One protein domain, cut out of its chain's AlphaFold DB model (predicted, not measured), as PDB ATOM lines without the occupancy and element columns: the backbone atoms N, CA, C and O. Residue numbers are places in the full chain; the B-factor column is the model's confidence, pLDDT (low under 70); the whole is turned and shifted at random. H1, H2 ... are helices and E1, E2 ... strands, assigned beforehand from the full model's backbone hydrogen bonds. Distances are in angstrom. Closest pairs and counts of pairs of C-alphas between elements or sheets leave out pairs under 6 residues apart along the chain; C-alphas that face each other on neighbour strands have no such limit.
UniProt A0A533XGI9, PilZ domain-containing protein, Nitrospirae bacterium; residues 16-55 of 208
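What this domain is: This is residues 16 to 55 of the 208 residues of the protein "PilZ domain-containing protein" of Nitrospirae bacterium (UniProt A0A533XGI9). A small antiparallel sheet of three strands passes at E3 directly into one helix, H1, whose residues 44 to 54 stick out as an arm along the longest axis. The 40 printed residues hold E1, E2, E3 and H1, in that order; the class is mixed, helices and strands. The sheet, order E1 - E2 - E3, is a meander, each strand the antiparallel neighbour of the one before. The whole is loose, radius of gyration of the C-alphas 12.3 A, and flat, spanning 36 by 24 by 11 A.

Where its parts are: E1, residues 16 to 19, begins at C-alpha (-26.269, -46.499, 28.163) and measures 9.9 A. E2 is residues 24 to 28, 12.7 A; E3 is residues 34 to 39, 14.4 A. H1, residues 40 to 54, 20.6 A, ends at C-alpha (-4.923, -38.991, 27.691).

How they stand to each other: Hairpin E1 and E2 has N 17 and O 26 within hydrogen-bond range at 2.9 A; hairpin E2 and E3 has N 25 and O 38 at 2.8 A. H1 only grazes the sheet, with residues 40 to 43; the closest C-alphas of E2 and H1, Ile 24 and Trp 40, are 5.4 A apart. In H1, 9 of 11 O i to N i+4 pairs are within range.

The domain as a whole: The printed part has no cut, and its links are tight. Residues 44 to 55 stand free; they and residue 41 are under pLDDT 70.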
ATOM      1  N   LEU A  16     -26.310 -47.168  26.868       80.56
ATOM      2  CA  LEU A  16     -26.269 -46.499  28.163       80.56
ATOM      3  C   LEU A  16     -27.477 -45.579  28.282       80.56
ATOM      4  O   LEU A  16     -27.745 -44.777  27.386       80.56
ATOM      5  N   GLU A  17     -28.163 -45.670  29.410       81.75
ATOM      6  CA  GLU A  17     -29.239 -44.761  29.780       81.75
ATOM      7  C   GLU A  17     -28.819 -43.951  31.007       81.75
ATOM      8  O   GLU A  17     -28.249 -44.490  31.957       81.75
ATOM      9  N   LEU A  18     -29.087 -42.645  30.975       83.81
ATOM     10  CA  LEU A  18     -28.768 -41.729  32.062       83.81
ATOM     11  C   LEU A  18     -30.049 -41.341  32.797       83.81
ATOM     12  O   LEU A  18     -30.955 -40.761  32.200       83.81
ATOM     13  N   ASP A  19     -30.087 -41.613  34.096       79.38
ATOM     14  CA  ASP A  19     -31.151 -41.180  34.998       79.38
ATOM     15  C   ASP A  19     -30.629 -40.005  35.829       79.38
ATOM     16  O   ASP A  19     -29.763 -40.172  36.690       79.38
ATOM     17  N   GLN A  20     -31.111 -38.804  35.505       78.31
ATOM     18  CA  GLN A  20     -30.649 -37.569  36.135       78.31
ATOM     19  C   GLN A  20     -31.230 -37.322  37.517       78.31
ATOM     20  O   GLN A  20     -30.597 -36.648  38.318       78.31
ATOM     21  N   GLU A  21     -32.408 -37.865  37.808       79.31
ATOM     22  CA  GLU A  21     -33.052 -37.667  39.108       79.31
ATOM     23  C   GLU A  21     -32.368 -38.496  40.194       79.31
ATOM     24  O   GLU A  21     -32.256 -38.058  41.336       79.31
ATOM     25  N   HIS A  22     -31.877 -39.679  39.823       77.00
ATOM     26  CA  HIS A  22     -31.251 -40.620  40.749       77.00
ATOM     27  C   HIS A  22     -29.723 -40.666  40.630       77.00
ATOM     28  O   HIS A  22     -29.089 -41.458  41.322       77.00
ATOM     29  N   GLU A  23     -29.140 -39.853  39.745       83.25
ATOM     30  CA  GLU A  23     -27.703 -39.800  39.456       83.25
ATOM     31  C   GLU A  23     -27.078 -41.182  39.182       83.25
ATOM     32  O   GLU A  23     -25.998 -41.532  39.673       83.25
ATOM     33  N   ILE A  24     -27.760 -41.990  38.366       83.56
ATOM     34  CA  ILE A  24     -27.289 -43.318  37.951       83.56
ATOM     35  C   ILE A  24     -27.178 -43.439  36.432       83.56
ATOM     36  O   ILE A  24     -27.865 -42.769  35.658       83.56
ATOM     37  N   ILE A  25     -26.283 -44.320  36.000       86.06
ATOM     38  CA  ILE A  25     -26.156 -44.783  34.622       86.06
ATOM     39  C   ILE A  25     -26.575 -46.250  34.602       86.06
ATOM     40  O   ILE A  25     -26.105 -47.052  35.413       86.06
ATOM     41  N   ARG A  26     -27.460 -46.607  33.674       84.25
ATOM     42  CA  ARG A  26     -27.893 -47.984  33.435       84.25
ATOM     43  C   ARG A  26     -27.234 -48.503  32.167       84.25
ATOM     44  O   ARG A  26     -27.256 -47.844  31.132       84.25
ATOM     45  N   LEU A  27     -26.660 -49.696  32.260       82.50
ATOM     46  CA  LEU A  27     -26.170 -50.445  31.113       82.50
ATOM     47  C   LEU A  27     -27.298 -51.342  30.621       82.50
ATOM     48  O   LEU A  27     -27.770 -52.196  31.374       82.50
ATOM     49  N   LEU A  28     -27.714 -51.153  29.378       80.88
ATOM     50  CA  LEU A  28     -28.764 -51.935  28.749       80.88
ATOM     51  C   LEU A  28     -28.161 -52.893  27.725       80.88
ATOM     52  O   LEU A  28     -27.304 -52.516  26.921       80.88
ATOM     53  N   GLY A  29     -28.626 -54.135  27.763       73.44
ATOM     54  CA  GLY A  29     -28.290 -55.162  26.792       73.44
ATOM     55  C   GLY A  29     -29.004 -54.962  25.458       73.44
ATOM     56  O   GLY A  29     -29.811 -54.051  25.264       73.44
ATOM     57  N   LEU A  30     -28.716 -55.869  24.530       73.38
ATOM     58  CA  LEU A  30     -29.231 -55.868  23.158       73.38
ATOM     59  C   LEU A  30     -30.761 -55.915  23.045       73.38
ATOM     60  O   LEU A  30     -31.307 -55.548  22.006       73.38
ATOM     61  N   ARG A  31     -31.460 -56.402  24.073       73.69
ATOM     62  CA  ARG A  31     -32.926 -56.500  24.115       73.69
ATOM     63  C   ARG A  31     -33.540 -55.440  25.033       73.69
ATOM     64  O   ARG A  31     -34.718 -55.544  25.365       73.69
ATOM     65  N   GLY A  32     -32.759 -54.437  25.440       71.25
ATOM     66  CA  GLY A  32     -33.179 -53.394  26.377       71.25
ATOM     67  C   GLY A  32     -33.253 -53.867  27.830       71.25
ATOM     68  O   GLY A  32     -33.793 -53.161  28.675       71.25
ATOM     69  N   GLU A  33     -32.734 -55.054  28.143       80.88
ATOM     70  CA  GLU A  33     -32.667 -55.543  29.513       80.88
ATOM     71  C   GLU A  33     -31.589 -54.801  30.308       80.88
ATOM     72  O   GLU A  33     -30.486 -54.569  29.814       80.88
ATOM     73  N   GLN A  34     -31.874 -54.455  31.562       81.50
ATOM     74  CA  GLN A  34     -30.874 -53.839  32.428       81.50
ATOM     75  C   GLN A  34     -29.813 -54.870  32.828       81.50
ATOM     76  O   GLN A  34     -30.107 -55.846  33.516       81.50
ATOM     77  N   MET A  35     -28.569 -54.628  32.423       76.62
ATOM     78  CA  MET A  35     -27.414 -55.467  32.739       76.62
ATOM     79  C   MET A  35     -26.671 -54.987  33.984       76.62
ATOM     80  O   MET A  35     -26.195 -55.803  34.769       76.62
ATOM     81  N   ALA A  36     -26.553 -53.670  34.164       76.50
ATOM     82  CA  ALA A  36     -25.861 -53.082  35.305       76.50
ATOM     83  C   ALA A  36     -26.378 -51.676  35.619       76.50
ATOM     84  O   ALA A  36     -26.974 -51.005  34.774       76.50
ATOM     85  N   THR A  37     -26.108 -51.219  36.836       83.81
ATOM     86  CA  THR A  37     -26.335 -49.840  37.268       83.81
ATOM     87  C   THR A  37     -25.107 -49.364  38.017       83.81
ATOM     88  O   THR A  37     -24.561 -50.100  38.838       83.81
ATOM     89  N   LEU A  38     -24.675 -48.144  37.729       82.25
ATOM     90  CA  LEU A  38     -23.580 -47.496  38.431       82.25
ATOM     91  C   LEU A  38     -23.969 -46.058  38.791       82.25
ATOM     92  O   LEU A  38     -24.631 -45.397  37.989       82.25
ATOM     93  N   PRO A  39     -23.575 -45.559  39.971       80.25
ATOM     94  CA  PRO A  39     -23.747 -44.154  40.299       80.25
ATOM     95  C   PRO A  39     -22.818 -43.299  39.435       80.25
ATOM     96  O   PRO A  39     -21.726 -43.728  39.049       80.25
ATOM     97  N   TRP A  40     -23.223 -42.061  39.161       78.81
ATOM     98  CA  TRP A  40     -22.410 -41.103  38.405       78.81
ATOM     99  C   TRP A  40     -21.040 -40.879  39.037       78.81
ATOM    100  O   TRP A  40     -20.047 -40.793  38.314       78.81
ATOM    101  N   GLY A  41     -20.984 -40.878  40.374       66.31
ATOM    102  CA  GLY A  41     -19.748 -40.779  41.148       66.31
ATOM    103  C   GLY A  41     -18.683 -41.776  40.692       66.31
ATOM    104  O   GLY A  41     -17.539 -41.390  40.504       66.31
ATOM    105  N   SER A  42     -19.057 -43.015  40.357       73.44
ATOM    106  CA  SER A  42     -18.094 -44.015  39.879       73.44
ATOM    107  C   SER A  42     -17.479 -43.663  38.525       73.44
ATOM    108  O   SER A  42     -16.304 -43.934  38.304       73.44
ATOM    109  N   VAL A  43     -18.234 -43.050  37.608       73.25
ATOM    110  CA  VAL A  43     -17.662 -42.552  36.346       73.25
ATOM    111  C   VAL A  43     -16.788 -41.335  36.614       73.25
ATOM    112  O   VAL A  43     -15.696 -41.240  36.063       73.25
ATOM    113  N   ILE A  44     -17.238 -40.432  37.484       69.00
ATOM    114  CA  ILE A  44     -16.488 -39.234  37.867       69.00
ATOM    115  C   ILE A  44     -15.147 -39.613  38.502       69.00
ATOM    116  O   ILE A  44     -14.138 -39.026  38.132       69.00
ATOM    117  N   ASP A  45     -15.102 -40.644  39.341       69.62
ATOM    118  CA  ASP A  45     -13.876 -41.159  39.962       69.62
ATOM    119  C   ASP A  45     -12.933 -41.834  38.951       69.62
ATOM    120  O   ASP A  45     -11.711 -41.832  39.126       69.62
ATOM    121  N   LEU A  46     -13.475 -42.372  37.853       65.56
ATOM    122  CA  LEU A  46     -12.686 -42.924  36.747       65.56
ATOM    123  C   LEU A  46     -12.098 -41.835  35.839       65.56
ATOM    124  O   LEU A  46     -11.045 -42.054  35.234       65.56
ATOM    125  N   ILE A  47     -12.732 -40.660  35.743       63.25
ATOM    126  CA  ILE A  47     -12.277 -39.555  34.883       63.25
ATOM    127  C   ILE A  47     -10.850 -39.096  35.230       63.25
ATOM    128  O   ILE A  47     -10.076 -38.927  34.288       63.25
ATOM    129  N   PRO A  48     -10.436 -38.923  36.500       54.75
ATOM    130  CA  PRO A  48      -9.042 -38.661  36.850       54.75
ATOM    131  C   PRO A  48      -8.073 -39.695  36.263       54.75
ATOM    132  O   PRO A  48      -7.040 -39.323  35.710       54.75
ATOM    133  N   GLY A  49      -8.425 -40.984  36.329       52.84
ATOM    134  CA  GLY A  49      -7.619 -42.078  35.782       52.84
ATOM    135  C   GLY A  49      -7.556 -42.077  34.254       52.84
ATOM    136  O   GLY A  49      -6.477 -42.241  33.691       52.84
ATOM    137  N   LEU A  50      -8.680 -41.833  33.573       51.72
ATOM    138  CA  LEU A  50      -8.722 -41.703  32.110       51.72
ATOM    139  C   LEU A  50      -8.001 -40.441  31.619       51.72
ATOM    140  O   LEU A  50      -7.280 -40.482  30.626       51.72
ATOM    141  N   ARG A  51      -8.159 -39.311  32.315       47.84
ATOM    142  CA  ARG A  51      -7.459 -38.063  31.985       47.84
ATOM    143  C   ARG A  51      -5.957 -38.213  32.165       47.84
ATOM    144  O   ARG A  51      -5.227 -37.706  31.331       47.84
ATOM    145  N   ALA A  52      -5.499 -38.969  33.161       44.44
ATOM    146  CA  ALA A  52      -4.084 -39.304  33.304       44.44
ATOM    147  C   ALA A  52      -3.536 -40.183  32.158       44.44
ATOM    148  O   ALA A  52      -2.333 -40.166  31.928       44.44
ATOM    149  N   GLN A  53      -4.387 -40.932  31.441       39.97
ATOM    150  CA  GLN A  53      -3.999 -41.735  30.267       39.97
ATOM    151  C   GLN A  53      -4.005 -40.929  28.955       39.97
ATOM    152  O   GLN A  53      -3.268 -41.263  28.033       39.97
ATOM    153  N   HIS A  54      -4.827 -39.877  28.863       35.56
ATOM    154  CA  HIS A  54      -4.923 -38.991  27.691       35.56
ATOM    155  C   HIS A  54      -4.180 -37.657  27.849       35.56
ATOM    156  O   HIS A  54      -4.122 -36.866  26.908       35.56
ATOM    157  N   GLN A  55      -3.613 -37.389  29.022       36.12
ATOM    158  CA  GLN A  55      -2.673 -36.299  29.220       36.12
ATOM    159  C   GLN A  55      -1.342 -36.741  28.592       36.12
ATOM    160  O   GLN A  55      -0.818 -37.778  29.004       36.12
TER     161      GLN A  55